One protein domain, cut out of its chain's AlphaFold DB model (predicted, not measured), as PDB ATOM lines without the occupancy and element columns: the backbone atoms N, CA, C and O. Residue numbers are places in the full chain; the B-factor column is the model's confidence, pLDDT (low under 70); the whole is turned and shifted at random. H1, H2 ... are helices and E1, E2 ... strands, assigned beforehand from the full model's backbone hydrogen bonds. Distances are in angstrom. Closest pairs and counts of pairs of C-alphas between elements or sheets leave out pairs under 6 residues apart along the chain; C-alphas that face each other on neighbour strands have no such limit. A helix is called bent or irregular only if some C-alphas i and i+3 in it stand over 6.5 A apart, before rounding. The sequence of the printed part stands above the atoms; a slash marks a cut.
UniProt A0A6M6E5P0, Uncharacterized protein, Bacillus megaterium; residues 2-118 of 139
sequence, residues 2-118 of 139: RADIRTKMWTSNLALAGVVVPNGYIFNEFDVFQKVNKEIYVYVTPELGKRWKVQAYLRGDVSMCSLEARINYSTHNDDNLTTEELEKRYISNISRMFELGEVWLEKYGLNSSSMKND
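Overview. This is residues 2 to 118 of the 139 residues of an uncharacterized protein of Bacillus megaterium (UniProt A0A6M6E5P0). A single four-stranded antiparallel sheet, E1 to E4, has one long helix, H2, lying lengthwise over one face, above E2 and E3, while no named helix covers the other face. Helix H1 lies off the sheet, beyond its E1 edge, and the short helix H3 follows the far end of H2, near the ends of E3 and E4. The printed part has 117 residues, with three named helices and four named strands in the chain order H1 E1 E2 E3 E4 H2 H3; the sheet's order is E1 - E2 - E3 - E4, and the class is mixed, helices and strands. The whole is compact, with a radius of gyration of the C-alphas of 14.9 A, and the C-alphas span 44 by 37 by 22 A.

Arrangement. The sheet consists of E1, residues 33 to 37, E2, residues 40 to 47, E3, residues 51 to 58, and E4, residues 67 to 72. It is a meander, each strand the antiparallel neighbour of the one before, and E1 and E2, E2 and E3, and E3 and E4 are hairpins. E1 and E4 are its edge strands. It is twisted, with C-alphas up to 4.3 A off the best plane. Between E1 and E2, N 35 and O 42 are within hydrogen-bond range at 3.0 A, as are N 42 and O 35 at 2.8 A. Between E2 and E3, N 43 and O 55 are 2.8 A apart, and between E3 and E4, N 54 and O 69 are 2.9 A apart, both within hydrogen-bond range. Residues 26 to 27 pair antiparallel with residues 33 to 34 of E1. H2, residues 83 to 108, is on the sheet at a height over the sheet of 8.9 A. It is over E2 and E3 and runs along the strands, its line at 2 degrees to that of E3 on the local plane. The closest C-alphas of H2 and E3 are those of Met 97 and Val 54, 5.8 A apart; for H2 and E2 they are those of Gly 101 and Val 42, 6.0 A apart. H3, residues 112 to 117, is also on the sheet; its closest C-alphas to E4 are those of Met 115 and Leu 67, 6.9 A apart. The domain has two layers, helices on one face of a sheet, the helices being H2 and H3. H2 and H3 are close but not clearly touching, with the closest C-alphas, those of Tyr 108 and Met 115, 6.9 A apart, and they run opposite ways at a steep tilt of 53 degrees. H1, residues 2 to 16, is only just not on the sheet, with 4 pairs of C-alphas within 10 A, and is apart from H2 and H3. In H1 each O i to N i+4 pair is within hydrogen-bond range; in H2 21 of 22 are, and in H3 0 of 2, beside 2 of 3 O i to N i+3 pairs.

Along the chain. H2 is 36.7 A from first to last C-alpha, beginning with C-alpha 83 at (122.865, 114.486, 124.693). E3 is 23.7 A long, E2 21.9 A, E4 17.5 A and E1 13.7 A. H1 is 21.5 A long, from C-alpha 2 at (121.785, 104.771, 89.790). H3 is 10.4 A long, ending with C-alpha 117 at (124.599, 78.731, 117.109); it is only just irregular, with C-alphas 113 and 116 6.8 A apart.

Size, cuts and confidence. The two C-alphas farthest apart are those of Gly 60 and Asn 80, 45.5 A. The printed part has no cut. The link from H1 to E1, residues 17 to 32, is long. The mean pLDDT of the printed part is 93.3, and residue 2 is under 70.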
ATOM      1  N   ARG A   2     122.519 104.221  88.619       64.62
ATOM      2  CA  ARG A   2     121.785 104.771  89.790       64.62
ATOM      3  C   ARG A   2     122.266 104.276  91.171       64.62
ATOM      4  O   ARG A   2     122.341 105.082  92.089       64.62
ATOM      5  N   ALA A   3     122.617 102.993  91.312       70.88
ATOM      6  CA  ALA A   3     123.082 102.427  92.589       70.88
ATOM      7  C   ALA A   3     124.414 103.037  93.075       70.88
ATOM      8  O   ALA A   3     124.569 103.312  94.259       70.88
ATOM      9  N   ASP A   4     125.342 103.331  92.158       81.38
ATOM     10  CA  ASP A   4     126.635 103.959  92.476       81.38
ATOM     11  C   ASP A   4     126.465 105.397  93.006       81.38
ATOM     12  O   ASP A   4     127.061 105.766  94.014       81.38
ATOM     13  N   ILE A   5     125.571 106.190  92.400       88.38
ATOM     14  CA  ILE A   5     125.269 107.555  92.870       88.38
ATOM     15  C   ILE A   5     124.642 107.529  94.269       88.38
ATOM     16  O   ILE A   5     125.074 108.275  95.145       88.38
ATOM     17  N   ARG A   6     123.647 106.657  94.499       90.25
ATOM     18  CA  ARG A   6     123.010 106.517  95.820       90.25
ATOM     19  C   ARG A   6     124.008 106.071  96.876       90.25
ATOM     20  O   ARG A   6     124.037 106.663  97.948       90.25
ATOM     21  N   THR A   7     124.839 105.082  96.550       91.56
ATOM     22  CA  THR A   7     125.894 104.599  97.445       91.56
ATOM     23  C   THR A   7     126.817 105.741  97.838       91.56
ATOM     24  O   THR A   7     126.949 106.009  99.024       91.56
ATOM     25  N   LYS A   8     127.370 106.476  96.864       92.19
ATOM     26  CA  LYS A   8     128.259 107.621  97.118       92.19
ATOM     27  C   LYS A   8     127.610 108.700  97.980       92.19
ATOM     28  O   LYS A   8     128.248 109.210  98.894       92.19
ATOM     29  N   MET A   9     126.359 109.058  97.699       93.50
ATOM     30  CA  MET A   9     125.635 110.067  98.476       93.50
ATOM     31  C   MET A   9     125.468 109.628  99.934       93.50
ATOM     32  O   MET A   9     125.790 110.381 100.848       93.50
ATOM     33  N   TRP A  10     125.002 108.398 100.154       94.69
ATOM     34  CA  TRP A  10     124.771 107.870 101.495       94.69
ATOM     35  C   TRP A  10     126.063 107.683 102.285       94.69
ATOM     36  O   TRP A  10     126.132 108.113 103.435       94.69
ATOM     37  N   THR A  11     127.103 107.111 101.676       93.38
ATOM     38  CA  THR A  11     128.407 106.978 102.337       93.38
ATOM     39  C   THR A  11     129.030 108.338 102.643       93.38
ATOM     40  O   THR A  11     129.589 108.498 103.721       93.38
ATOM     41  N   SER A  12     128.877 109.341 101.770       94.25
ATOM     42  CA  SER A  12     129.366 110.704 102.044       94.25
ATOM     43  C   SER A  12     128.630 111.353 103.217       94.25
ATOM     44  O   SER A  12     129.269 111.929 104.092       94.25
ATOM     45  N   ASN A  13     127.300 111.234 103.274       94.44
ATOM     46  CA  ASN A  13     126.508 111.780 104.381       94.44
ATOM     47  C   ASN A  13     126.870 111.122 105.719       94.44
ATOM     48  O   ASN A  13     127.000 111.805 106.731       94.44
ATOM     49  N   LEU A  14     127.068 109.801 105.715       95.94
ATOM     50  CA  LEU A  14     127.528 109.062 106.887       95.94
ATOM     51  C   LEU A  14     128.942 109.483 107.302       95.94
ATOM     52  O   LEU A  14     129.171 109.742 108.480       95.94
ATOM     53  N   ALA A  15     129.858 109.648 106.347       95.19
ATOM     54  CA  ALA A  15     131.210 110.121 106.624       95.19
ATOM     55  C   ALA A  15     131.220 111.533 107.239       95.19
ATOM     56  O   ALA A  15     131.959 111.773 108.191       95.19
ATOM     57  N   LEU A  16     130.363 112.446 106.761       96.25
ATOM     58  CA  LEU A  16     130.187 113.779 107.360       96.25
ATOM     59  C   LEU A  16     129.689 113.712 108.811       96.25
ATOM     60  O   LEU A  16     130.051 114.563 109.618       96.25
ATOM     61  N   ALA A  17     128.892 112.697 109.148       93.69
ATOM     62  CA  ALA A  17     128.432 112.436 110.508       93.69
ATOM     63  C   ALA A  17     129.460 111.676 111.371       93.69
ATOM     64  O   ALA A  17     129.175 111.397 112.529       93.69
ATOM     65  N   GLY A  18     130.635 111.322 110.836       96.31
ATOM     66  CA  GLY A  18     131.663 110.555 111.549       96.31
ATOM     67  C   GLY A  18     131.456 109.035 111.538       96.31
ATOM     68  O   GLY A  18     132.105 108.327 112.308       96.31
ATOM     69  N   VAL A  19     130.570 108.521 110.680       97.06
ATOM     70  CA  VAL A  19     130.341 107.081 110.499       97.06
ATOM     71  C   VAL A  19     131.301 106.509 109.457       97.06
ATOM     72  O   VAL A  19     131.468 107.064 108.370       97.06
ATOM     73  N   VAL A  20     131.890 105.354 109.762       95.19
ATOM     74  CA  VAL A  20     132.785 104.623 108.858       95.19
ATOM     75  C   VAL A  20     132.016 103.496 108.177       95.19
ATOM     76  O   VAL A  20     131.510 102.591 108.835       95.19
ATOM     77  N   VAL A  21     131.959 103.534 106.843       96.75
ATOM     78  CA  VAL A  21     131.402 102.454 106.016       96.75
ATOM     79  C   VAL A  21     132.556 101.720 105.322       96.75
ATOM     80  O   VAL A  21     133.247 102.338 104.509       96.75
ATOM     81  N   PRO A  22     132.789 100.426 105.604       96.62
ATOM     82  CA  PRO A  22     133.824  99.635 104.949       96.62
ATOM     83  C   PRO A  22     133.644  99.559 103.428       96.62
ATOM     84  O   PRO A  22     132.535  99.609 102.890       96.62
ATOM     85  N   ASN A  23     134.753  99.369 102.715       94.62
ATOM     86  CA  ASN A  23     134.725  99.219 101.263       94.62
ATOM     87  C   ASN A  23     133.895  97.996 100.832       94.62
ATOM     88  O   ASN A  23     133.939  96.930 101.453       94.62
ATOM     89  N   GLY A  24     133.182  98.137  99.713       94.81
ATOM     90  CA  GLY A  24     132.407  97.057  99.092       94.81
ATOM     91  C   GLY A  24     130.933  96.990  99.499       94.81
ATOM     92  O   GLY A  24     130.199  96.214  98.893       94.81
ATOM     93  N   TYR A  25     130.480  97.806 100.459       97.06
ATOM     94  CA  TYR A  25     129.047  98.015 100.676       97.06
ATOM     95  C   TYR A  25     128.435  98.841  99.541       97.06
ATOM     96  O   TYR A  25     128.995  99.849  99.107       97.06
ATOM     97  N   ILE A  26     127.256  98.423  99.084       96.81
ATOM     98  CA  ILE A  26     126.451  99.111  98.070       96.81
ATOM     99  C   ILE A  26     125.109  99.474  98.696       96.81
ATOM    100  O   ILE A  26     124.452  98.615  99.273       96.81
ATOM    101  N   PHE A  27     124.676 100.723  98.550       96.31
ATOM    102  CA  PHE A  27     123.335 101.141  98.947       96.31
ATOM    103  C   PHE A  27     122.335 100.822  97.828       96.31
ATOM    104  O   PHE A  27     122.425 101.386  96.730       96.31
ATOM    105  N   ASN A  28     121.423  99.880  98.076       92.38
ATOM    106  CA  ASN A  28     120.567  99.283  97.045       92.38
ATOM    107  C   ASN A  28     119.175  99.948  96.952       92.38
ATOM    108  O   ASN A  28     118.908 100.973  97.583       92.38
ATOM    109  N   GLU A  29     118.283  99.411  96.109       91.75
ATOM    110  CA  GLU A  29     116.941  99.975  95.936       91.75
ATOM    111  C   GLU A  29     116.034  99.919  97.167       91.75
ATOM    112  O   GLU A  29     115.117 100.734  97.237       91.75
ATOM    113  N   PHE A  30     116.319  99.046  98.134       91.00
ATOM    114  CA  PHE A  30     115.531  98.843  99.352       91.00
ATOM    115  C   PHE A  30     115.959  99.747 100.514       91.00
ATOM    116  O   PHE A  30     115.576  99.501 101.652       91.00
ATOM    117  N   ASP A  31     116.767 100.771 100.233       93.56
ATOM    118  CA  ASP A  31     117.305 101.697 101.232       93.56
ATOM    119  C   ASP A  31     118.171 101.016 102.309       93.56
ATOM    120  O   ASP A  31     118.223 101.450 103.460       93.56
ATOM    121  N   VAL A  32     118.904  99.964 101.921       96.00
ATOM    122  CA  VAL A  32     119.857  99.259 102.792       96.00
ATOM    123  C   VAL A  32     121.258  99.230 102.190       96.00
ATOM    124  O   VAL A  32     121.432  99.199 100.967       96.00
ATOM    125  N   PHE A  33     122.275  99.185 103.050       98.06
ATOM    126  CA  PHE A  33     123.636  98.858 102.642       98.06
ATOM    127  C   PHE A  33     123.797  97.350 102.567       98.06
ATOM    128  O   PHE A  33     123.616  96.653 103.559       98.06
ATOM    129  N   GLN A  34     124.193  96.850 101.408       97.62
ATOM    130  CA  GLN A  34     124.401  95.437 101.151       97.62
ATOM    131  C   GLN A  34     125.866  95.142 100.866       97.62
ATOM    132  O   GLN A  34     126.495  95.821 100.053       97.62
ATOM    133  N   LYS A  35     126.369  94.053 101.444       97.88
ATOM    134  CA  LYS A  35     127.623  93.431 101.022       97.88
ATOM    135  C   LYS A  35     127.472  91.917 100.998       97.88
ATOM    136  O   LYS A  35     126.773  91.330 101.818       97.88
ATOM    137  N   VAL A  36     128.083  91.287 100.004       96.56
ATOM    138  CA  VAL A  36     127.952  89.850  99.740       96.56
ATOM    139  C   VAL A  36     129.313  89.197  99.912       96.56
ATOM    140  O   VAL A  36     130.295  89.687  99.356       96.56
ATOM    141  N   ASN A  37     129.363  88.066 100.613       96.88
ATOM    142  CA  ASN A  37     130.541  87.213 100.642       96.88
ATOM    143  C   ASN A  37     130.133  85.743 100.541       96.88
ATOM    144  O   ASN A  37     129.595  85.167 101.485       96.88
ATOM    145  N   LYS A  38     130.439  85.134  99.390       94.88
ATOM    146  CA  LYS A  38     130.304  83.690  99.142       94.88
ATOM    147  C   LYS A  38     128.907  83.153  99.471       94.88
ATOM    148  O   LYS A  38     128.025  83.386  98.645       94.88
ATOM    149  N   GLU A  39     128.715  82.428 100.575       95.62
ATOM    150  CA  GLU A  39     127.437  81.797 100.952       95.62
ATOM    151  C   GLU A  39     126.417  82.771 101.539       95.62
ATOM    152  O   GLU A  39     125.220  82.484 101.512       95.62
ATOM    153  N   ILE A  40     126.859  83.930 102.031       97.06
ATOM    154  CA  ILE A  40     125.993  84.856 102.756       97.06
ATOM    155  C   ILE A  40     126.037  86.271 102.188       97.06
ATOM    156  O   ILE A  40     126.915  86.654 101.405       97.06
ATOM    157  N   TYR A  41     125.064  87.069 102.598       96.69
ATOM    158  CA  TYR A  41     125.083  88.513 102.439       96.69
ATOM    159  C   TYR A  41     124.618  89.189 103.721       96.69
ATOM    160  O   TYR A  41     123.873  88.607 104.508       96.69
ATOM    161  N   VAL A  42     125.077  90.418 103.916       98.12
ATOM    162  CA  VAL A  42     124.726  91.260 105.053       98.12
ATOM    163  C   VAL A  42     124.006  92.506 104.566       98.12
ATOM    164  O   VAL A  42     124.411  93.111 103.568       98.12
ATOM    165  N   TYR A  43     122.969  92.891 105.306       98.06
ATOM    166  CA  TYR A  43     122.303  94.181 105.224       98.06
ATOM    167  C   TYR A  43     122.569  95.004 106.477       98.06
ATOM    168  O   TYR A  43     122.289  94.541 107.576       98.06
ATOM    169  N   VAL A  44     123.041  96.238 106.308       98.31
ATOM    170  CA  VAL A  44     123.045  97.270 107.350       98.31
ATOM    171  C   VAL A  44     121.979  98.295 106.977       98.31
ATOM    172  O   VAL A  44     122.036  98.912 105.913       98.31
ATOM    173  N   THR A  45     120.964  98.425 107.825       97.56
ATOM    174  CA  THR A  45     119.706  99.104 107.497       97.56
ATOM    175  C   THR A  45     119.458 100.266 108.455       97.56
ATOM    176  O   THR A  45     119.333 100.015 109.658       97.56
ATOM    177  N   PRO A  46     119.349 101.511 107.958       96.06
ATOM    178  CA  PRO A  46     118.754 102.593 108.728       96.06
ATOM    179  C   PRO A  46     117.246 102.358 108.876       96.06
ATOM    180  O   PRO A  46     116.546 102.078 107.906       96.06
ATOM    181  N   GLU A  47     116.730 102.503 110.089       94.44
ATOM    182  CA  GLU A  47     115.308 102.388 110.403       94.44
ATOM    183  C   GLU A  47     114.747 103.721 110.927       94.44
ATOM    184  O   GLU A  47     115.468 104.638 111.336       94.44
ATOM    185  N   LEU A  48     113.418 103.839 110.924       88.00
ATOM    186  CA  LEU A  48     112.731 104.996 111.498       88.00
ATOM    187  C   LEU A  48     113.028 105.130 113.003       88.00
ATOM    188  O   LEU A  48     113.189 104.141 113.715       88.00
ATOM    189  N   GLY A  49     113.043 106.370 113.503       87.31
ATOM    190  CA  GLY A  49     113.186 106.645 114.938       87.31
ATOM    191  C   GLY A  49     114.617 106.546 115.475       87.31
ATOM    192  O   GLY A  49     114.793 106.184 116.633       87.31
ATOM    193  N   LYS A  50     115.627 106.874 114.652       92.31
ATOM    194  CA  LYS A  50     117.059 106.761 114.992       92.31
ATOM    195  C   LYS A  50     117.436 105.339 115.443       92.31
ATOM    196  O   LYS A  50     118.054 105.136 116.489       92.31
ATOM    197  N   ARG A  51     117.018 104.357 114.650       95.88
ATOM    198  CA  ARG A  51     117.329 102.941 114.846       95.88
ATOM    199  C   ARG A  51     118.138 102.435 113.673       95.88
ATOM    200  O   ARG A  51     117.994 102.937 112.562       95.88
ATOM    201  N   TRP A  52     118.982 101.449 113.926       97.75
ATOM    202  CA  TRP A  52     119.683 100.720 112.880       97.75
ATOM    203  C   TRP A  52     119.698  99.245 113.221       97.75
ATOM    204  O   TRP A  52     119.671  98.862 114.391       97.75
ATOM    205  N   LYS A  53     119.806  98.417 112.190       97.50
ATOM    206  CA  LYS A  53     120.060  96.992 112.357       97.50
ATOM    207  C   LYS A  53     121.070  96.485 111.351       97.50
ATOM    208  O   LYS A  53     121.188  97.025 110.250       97.50
ATOM    209  N   VAL A  54     121.747  95.411 111.721       98.19
ATOM    210  CA  VAL A  54     122.534  94.583 110.815       98.19
ATOM    211  C   VAL A  54     121.942  93.179 110.794       98.19
ATOM    212  O   VAL A  54     121.605  92.623 111.837       98.19
ATOM    213  N   GLN A  55     121.767  92.621 109.602       97.88
ATOM    214  CA  GLN A  55     121.179  91.304 109.381       97.88
ATOM    215  C   GLN A  55     122.040  90.507 108.406       97.88
ATOM    216  O   GLN A  55     122.450  91.048 107.380       97.88
ATOM    217  N   ALA A  56     122.276  89.227 108.690       97.56
ATOM    218  CA  ALA A  56     122.923  88.302 107.761       97.56
ATOM    219  C   ALA A  56     121.931  87.258 107.246       97.56
ATOM    220  O   ALA A  56     121.076  86.774 107.989       97.56
ATOM    221  N   TYR A  57     122.089  86.877 105.985       96.25
ATOM    222  CA  TYR A  57     121.207  85.953 105.286       96.25
ATOM    223  C   TYR A  57     122.009  84.945 104.468       96.25
ATOM    224  O   TYR A  57     123.029  85.293 103.865       96.25
ATOM    225  N   LEU A  58     121.495  83.719 104.380       95.50
ATOM    226  CA  LEU A  58     121.958  82.729 103.412       95.50
ATOM    227  C   LEU A  58     121.543  83.145 101.999       95.50
ATOM    228  O   LEU A  58     120.415  83.572 101.750       95.50
ATOM    229  N   ARG A  59     122.448  83.010 101.031       92.75
ATOM    230  CA  ARG A  59     122.116  83.270  99.628       92.75
ATOM    231  C   ARG A  59     121.262  82.145  99.059       92.75
ATOM    232  O   ARG A  59     121.594  80.975  99.197       92.75
ATOM    233  N   GLY A  60     120.213  82.526  98.333       86.12
ATOM    234  CA  GLY A  60     119.281  81.572  97.726       86.12
ATOM    235  C   GLY A  60     118.249  81.008  98.703       86.12
ATOM    236  O   GLY A  60     117.409  80.220  98.281       86.12
ATOM    237  N   ASP A  61     118.283  81.436  99.966       84.94
ATOM    238  CA  ASP A  61     117.246  81.161 100.951       84.94
ATOM    239  C   ASP A  61     116.305  82.372 101.076       84.94
ATOM    240  O   ASP A  61     116.735  83.525 101.000       84.94
ATOM    241  N   VAL A  62     115.012  82.095 101.240       75.94
ATOM    242  CA  VAL A  62     113.938  83.082 101.455       75.94
ATOM    243  C   VAL A  62     113.424  83.062 102.899       75.94
ATOM    244  O   VAL A  62     112.390  83.657 103.201       75.94
ATOM    245  N   SER A  63     114.113  82.341 103.785       79.19
ATOM    246  CA  SER A  63     113.809  82.264 105.208       79.19
ATOM    247  C   SER A  63     114.087  83.581 105.952       79.19
ATOM    248  O   SER A  63     114.544  84.579 105.387       79.19
ATOM    249  N   MET A  64     113.762  83.596 107.248       84.50
ATOM    250  CA  MET A  64     114.139  84.693 108.140       84.50
ATOM    251  C   MET A  64     115.662  84.901 108.155       84.50
ATOM    252  O   MET A  64     116.433  83.972 107.924       84.50
ATOM    253  N   CYS A  65     116.097  86.121 108.484       91.56
ATOM    254  CA  CYS A  65     117.510  86.423 108.702       91.56
ATOM    255  C   CYS A  65     118.153  85.412 109.660       91.56
ATOM    256  O   CYS A  65     117.589  85.052 110.694       91.56
ATOM    257  N   SER A  66     119.359  84.975 109.316       95.50
ATOM    258  CA  SER A  66     120.100  83.984 110.088       95.50
ATOM    259  C   SER A  66     120.786  84.599 111.306       95.50
ATOM    260  O   SER A  66     120.934  83.919 112.313       95.50
ATOM    261  N   LEU A  67     121.183  85.873 111.215       96.88
ATOM    262  CA  LEU A  67     121.693  86.679 112.326       96.88
ATOM    263  C   LEU A  67     121.057  88.059 112.275       96.88
ATOM    264  O   LEU A  67     120.824  88.590 111.185       96.88
ATOM    265  N   GLU A  68     120.839  88.653 113.440       97.56
ATOM    266  CA  GLU A  68     120.352  90.018 113.556       97.56
ATOM    267  C   GLU A  68     120.912  90.704 114.799       97.56
ATOM    268  O   GLU A  68     120.972  90.115 115.879       97.56
ATOM    269  N   ALA A  69     121.285  91.972 114.647       97.25
ATOM    270  CA  ALA A  69     121.602  92.852 115.754       97.25
ATOM    271  C   ALA A  69     121.015  94.247 115.526       97.25
ATOM    272  O   ALA A  69     120.984  94.727 114.391       97.25
ATOM    273  N   ARG A  70     120.556  94.902 116.595       96.94
ATOM    274  CA  ARG A  70     119.889  96.208 116.537       96.94
ATOM    275  C   ARG A  70     120.519  97.213 117.486       96.94
ATOM    276  O   ARG A  70     120.950  96.868 118.583       96.94
ATOM    277  N   ILE A  71     120.495  98.474 117.082       96.31
ATOM    278  CA  ILE A  71     120.841  99.615 117.926       96.31
ATOM    279  C   ILE A  71     119.747 100.676 117.858       96.31
ATOM    280  O   ILE A  71     119.059 100.848 116.849       96.31
ATOM    281  N   ASN A  72     119.643 101.434 118.936       96.06
ATOM    282  CA  ASN A  72     118.786 102.593 119.086       96.06
ATOM    283  C   ASN A  72     119.652 103.819 119.412       96.06
ATOM    284  O   ASN A  72     120.829 103.704 119.758       96.06
ATOM    285  N   TYR A  73     119.060 105.009 119.329       94.44
ATOM    286  CA  TYR A  73     119.698 106.235 119.813       94.44
ATOM    287  C   TYR A  73     119.969 106.193 121.321       94.44
ATOM    288  O   TYR A  73     121.041 106.590 121.780       94.44
ATOM    289  N   SER A  74     119.006 105.672 122.075       91.56
ATOM    290  CA  SER A  74     119.080 105.520 123.520       91.56
ATOM    291  C   SER A  74     118.448 104.205 123.970       91.56
ATOM    292  O   SER A  74     117.671 103.581 123.245       91.56
ATOM    293  N   THR A  75     118.771 103.807 125.190       88.31
ATOM    294  CA  THR A  75     118.230 102.664 125.916       88.31
ATOM    295  C   THR A  75     117.847 103.100 127.335       88.31
ATOM    296  O   THR A  75     118.087 104.232 127.743       88.31
ATOM    297  N   HIS A  76     117.222 102.212 128.101       79.62
ATOM    298  CA  HIS A  76     116.706 102.501 129.446       79.62
ATOM    299  C   HIS A  76     117.799 102.732 130.507       79.62
ATOM    300  O   HIS A  76     117.488 103.168 131.604       79.62
ATOM    301  N   ASN A  77     119.066 102.449 130.189       76.06
ATOM    302  CA  ASN A  77     120.209 102.600 131.098       76.06
ATOM    303  C   ASN A  77     120.995 103.906 130.874       76.06
ATOM    304  O   ASN A  77     122.148 104.015 131.288       76.06
ATOM    305  N   ASP A  78     120.399 104.882 130.189       85.44
ATOM    306  CA  ASP A  78     121.079 106.100 129.735       85.44
ATOM    307  C   ASP A  78     120.897 107.314 130.651       85.44
ATOM    308  O   ASP A  78     121.340 108.403 130.297       85.44
ATOM    309  N   ASP A  79     120.286 107.147 131.826       77.75
ATOM    310  CA  ASP A  79     119.876 108.248 132.717       77.75
ATOM    311  C   ASP A  79     121.016 109.207 133.116       77.75
ATOM    312  O   ASP A  79     120.761 110.338 133.527       77.75
ATOM    313  N   ASN A  80     122.273 108.778 132.973       86.81
ATOM    314  CA  ASN A  80     123.464 109.553 133.323       86.81
ATOM    315  C   ASN A  80     124.213 110.151 132.118       86.81
ATOM    316  O   ASN A  80     125.242 110.792 132.324       86.81
ATOM    317  N   LEU A  81     123.756 109.924 130.882       89.75
ATOM    318  CA  LEU A  81     124.434 110.415 129.681       89.75
ATOM    319  C   LEU A  81     123.848 111.747 129.215       89.75
ATOM    320  O   LEU A  81     122.637 111.930 129.103       89.75
ATOM    321  N   THR A  82     124.734 112.673 128.872       94.25
ATOM    322  CA  THR A  82     124.372 113.909 128.178       94.25
ATOM    323  C   THR A  82     123.958 113.628 126.731       94.25
ATOM    324  O   THR A  82     124.323 112.614 126.133       94.25
ATOM    325  N   THR A  83     123.236 114.569 126.116       93.38
ATOM    326  CA  THR A  83     122.865 114.486 124.693       93.38
ATOM    327  C   THR A  83     124.082 114.315 123.779       93.38
ATOM    328  O   THR A  83     124.017 113.545 122.823       93.38
ATOM    329  N   GLU A  84     125.196 114.990 124.078       95.38
ATOM    330  CA  GLU A  84     126.439 114.886 123.300       95.38
ATOM    331  C   GLU A  84     127.042 113.476 123.386       95.38
ATOM    332  O   GLU A  84     127.438 112.895 122.373       95.38
ATOM    333  N   GLU A  85     127.058 112.878 124.580       94.88
ATOM    334  CA  GLU A  85     127.538 111.507 124.775       94.88
ATOM    335  C   GLU A  85     126.640 110.485 124.071       94.88
ATOM    336  O   GLU A  85     127.148 109.551 123.443       94.88
ATOM    337  N   LEU A  86     125.317 110.686 124.112       94.50
ATOM    338  CA  LEU A  86     124.357 109.864 123.375       94.50
ATOM    339  C   LEU A  86     124.580 109.953 121.866       94.50
ATOM    340  O   LEU A  86     124.628 108.923 121.196       94.50
ATOM    341  N   GLU A  87     124.760 111.159 121.323       94.69
ATOM    342  CA  GLU A  87     125.048 111.357 119.899       94.69
ATOM    343  C   GLU A  87     126.363 110.699 119.487       94.69
ATOM    344  O   GLU A  87     126.394 109.953 118.505       94.69
ATOM    345  N   LYS A  88     127.428 110.895 120.268       94.62
ATOM    346  CA  LYS A  88     128.734 110.288 120.005       94.62
ATOM    347  C   LYS A  88     128.670 108.762 120.035       94.62
ATOM    348  O   LYS A  88     129.198 108.108 119.132       94.62
ATOM    349  N   ARG A  89     128.005 108.182 121.040       94.50
ATOM    350  CA  ARG A  89     127.810 106.728 121.132       94.50
ATOM    351  C   ARG A  89     126.956 106.216 119.980       94.50
ATOM    352  O   ARG A  89     127.294 105.192 119.399       94.50
ATOM    353  N   TYR A  90     125.886 106.920 119.623       95.25
ATOM    354  CA  TYR A  90     125.010 106.530 118.523       95.25
ATOM    355  C   TYR A  90     125.756 106.508 117.183       95.25
ATOM    356  O   TYR A  90     125.717 105.493 116.493       95.25
ATOM    357  N   ILE A  91     126.508 107.563 116.851       96.00
ATOM    358  CA  ILE A  91     127.358 107.618 115.649       96.00
ATOM    359  C   ILE A  91     128.366 106.464 115.646       96.00
ATOM    360  O   ILE A  91     128.485 105.746 114.652       96.00
ATOM    361  N   SER A  92     129.054 106.244 116.772       95.75
ATOM    362  CA  SER A  92     129.991 105.126 116.915       95.75
ATOM    363  C   SER A  92     129.298 103.783 116.684       95.75
ATOM    364  O   SER A  92     129.782 102.972 115.900       95.75
ATOM    365  N   ASN A  93     128.127 103.565 117.282       96.06
ATOM    366  CA  ASN A  93     127.357 102.338 117.129       96.06
ATOM    367  C   ASN A  93     126.920 102.085 115.680       96.06
ATOM    368  O   ASN A  93     126.903 100.926 115.269       96.06
ATOM    369  N   ILE A  94     126.623 103.122 114.886       97.50
ATOM    370  CA  ILE A  94     126.329 102.944 113.455       97.50
ATOM    371  C   ILE A  94     127.553 102.373 112.728       97.50
ATOM    372  O   ILE A  94     127.408 101.377 112.024       97.50
ATOM    373  N   SER A  95     128.752 102.940 112.920       97.25
ATOM    374  CA  SER A  95     129.996 102.384 112.346       97.25
ATOM    375  C   SER A  95     130.187 100.934 112.769       97.25
ATOM    376  O   SER A  95     130.447 100.055 111.948       97.25
ATOM    377  N   ARG A  96     129.949 100.674 114.054       95.44
ATOM    378  CA  ARG A  96     130.036  99.340 114.613       95.44
ATOM    379  C   ARG A  96     129.059  98.371 113.894       95.44
ATOM    380  O   ARG A  96     129.438  97.246 113.600       95.44
ATOM    381  N   MET A  97     127.839  98.759 113.501       97.69
ATOM    382  CA  MET A  97     126.951  97.855 112.727       97.69
ATOM    383  C   MET A  97     127.606  97.331 111.440       97.69
ATOM    384  O   MET A  97     127.437  96.162 111.092       97.69
ATOM    385  N   PHE A  98     128.384  98.170 110.752       98.12
ATOM    386  CA  PHE A  98     129.135  97.743 109.575       98.12
ATOM    387  C   PHE A  98     130.304  96.821 109.926       98.12
ATOM    388  O   PHE A  98     130.528  95.843 109.214       98.12
ATOM    389  N   GLU A  99     131.020  97.103 111.017       97.19
ATOM    390  CA  GLU A  99     132.093  96.238 111.528       97.19
ATOM    391  C   GLU A  99     131.567  94.838 111.862       97.19
ATOM    392  O   GLU A  99     132.153  93.844 111.443       97.19
ATOM    393  N   LEU A 100     130.421  94.744 112.546       97.38
ATOM    394  CA  LEU A 100     129.781  93.463 112.849       97.38
ATOM    395  C   LEU A 100     129.393  92.713 111.566       97.38
ATOM    396  O   LEU A 100     129.584  91.502 111.468       97.38
ATOM    397  N   GLY A 101     128.924  93.446 110.552       98.06
ATOM    398  CA  GLY A 101     128.682  92.899 109.223       98.06
ATOM    399  C   GLY A 101     129.936  92.309 108.571       98.06
ATOM    400  O   GLY A 101     129.872  91.203 108.037       98.06
ATOM    401  N   GLU A 102     131.084  92.990 108.650       98.12
ATOM    402  CA  GLU A 102     132.366  92.452 108.162       98.12
ATOM    403  C   GLU A 102     132.770  91.183 108.917       98.12
ATOM    404  O   GLU A 102     133.116  90.187 108.280       98.12
ATOM    405  N   VAL A 103     132.652  91.185 110.250       97.12
ATOM    406  CA  VAL A 103     132.958  90.012 111.082       97.12
ATOM    407  C   VAL A 103     132.101  88.818 110.672       97.12
ATOM    408  O   VAL A 103     132.615  87.711 110.530       97.12
ATOM    409  N   TRP A 104     130.802  89.012 110.437       97.56
ATOM    410  CA  TRP A 104     129.930  87.931 109.982       97.56
ATOM    411  C   TRP A 104     130.283  87.454 108.576       97.56
ATOM    412  O   TRP A 104     130.344  86.245 108.350       97.56
ATOM    413  N   LEU A 105     130.550  88.373 107.643       97.62
ATOM    414  CA  LEU A 105     130.976  88.034 106.283       97.62
ATOM    415  C   LEU A 105     132.268  87.213 106.288       97.62
ATOM    416  O   LEU A 105     132.373  86.258 105.520       97.62
ATOM    417  N   GLU A 106     133.233  87.559 107.137       96.69
ATOM    418  CA  GLU A 106     134.488  86.824 107.290       96.69
ATOM    419  C   GLU A 106     134.264  85.458 107.949       96.69
ATOM    420  O   GLU A 106     134.642  84.427 107.388       96.69
ATOM    421  N   LYS A 107     133.588  85.435 109.102       96.00
ATOM    422  CA  LYS A 107     133.375  84.231 109.918       96.00
ATOM    423  C   LYS A 107     132.517  83.179 109.214       96.00
ATOM    424  O   LYS A 107     132.791  81.987 109.337       96.00
ATOM    425  N   TYR A 108     131.490  83.608 108.481       96.62
ATOM    426  CA  TYR A 108     130.452  82.724 107.938       96.62
ATOM    427  C   TYR A 108     130.413  82.652 106.413       96.62
ATOM    428  O   TYR A 108     129.686  81.823 105.872       96.62
ATOM    429  N   GLY A 109     131.217  83.452 105.704       95.31
ATOM    430  CA  GLY A 109     131.235  83.462 104.238       95.31
ATOM    431  C   GLY A 109     131.486  82.087 103.610       95.31
ATOM    432  O   GLY A 109     130.901  81.773 102.577       95.31
ATOM    433  N   LEU A 110     132.332  81.257 104.232       92.88
ATOM    434  CA  LEU A 110     132.691  79.920 103.734       92.88
ATOM    435  C   LEU A 110     131.992  78.764 104.461       92.88
ATOM    436  O   LEU A 110     132.098  77.626 104.014       92.88
ATOM    437  N   ASN A 111     131.356  79.028 105.601       91.38
ATOM    438  CA  ASN A 111     130.655  78.013 106.378       91.38
ATOM    439  C   ASN A 111     129.510  78.662 107.150       91.38
ATOM    440  O   ASN A 111     129.628  79.001 108.329       91.38
ATOM    441  N   SER A 112     128.386  78.811 106.468       91.62
ATOM    442  CA  SER A 112     127.201  79.444 107.034       91.62
ATOM    443  C   SER A 112     126.437  78.561 108.037       91.62
ATOM    444  O   SER A 112     125.645  79.056 108.839       91.62
ATOM    445  N   SER A 113     126.719  77.252 108.075       90.19
ATOM    446  CA  SER A 113     126.001  76.285 108.924       90.19
ATOM    447  C   SER A 113     126.129  76.540 110.434       90.19
ATOM    448  O   SER A 113     125.284  76.088 111.213       90.19
ATOM    449  N   SER A 114     127.169  77.264 110.855       89.88
ATOM    450  CA  SER A 114     127.444  77.605 112.253       89.88
ATOM    451  C   SER A 114     126.708  78.858 112.739       89.88
ATOM    452  O   SER A 114     126.623  79.055 113.949       89.88
ATOM    453  N   MET A 115     126.106  79.653 111.841       93.00
ATOM    454  CA  MET A 115     125.376  80.881 112.198       93.00
ATOM    455  C   MET A 115     124.238  80.619 113.183       93.00
ATOM    456  O   MET A 115     124.028  81.401 114.099       93.00
ATOM    457  N   LYS A 116     123.551  79.478 113.059       90.12
ATOM    458  CA  LYS A 116     122.436  79.084 113.941       90.12
ATOM    459  C   LYS A 116     122.800  78.976 115.429       90.12
ATOM    460  O   LYS A 116     121.906  78.939 116.264       90.12
ATOM    461  N   ASN A 117     124.091  78.854 115.743       90.81
ATOM    462  CA  ASN A 117     124.599  78.731 117.109       90.81
ATOM    463  C   ASN A 117     125.210  80.045 117.624       90.81
ATOM    464  O   ASN A 117     125.733  80.073 118.735       90.81
ATOM    465  N   ASP A 118     125.218  81.107 116.816       93.69
ATOM    466  CA  ASP A 118     125.738  82.408 117.224       93.69
ATOM    467  C   ASP A 118     124.737  83.121 118.148       93.69
ATOM    468  O   ASP A 118     123.524  82.968 118.009       93.69
TER     469      ASP A 118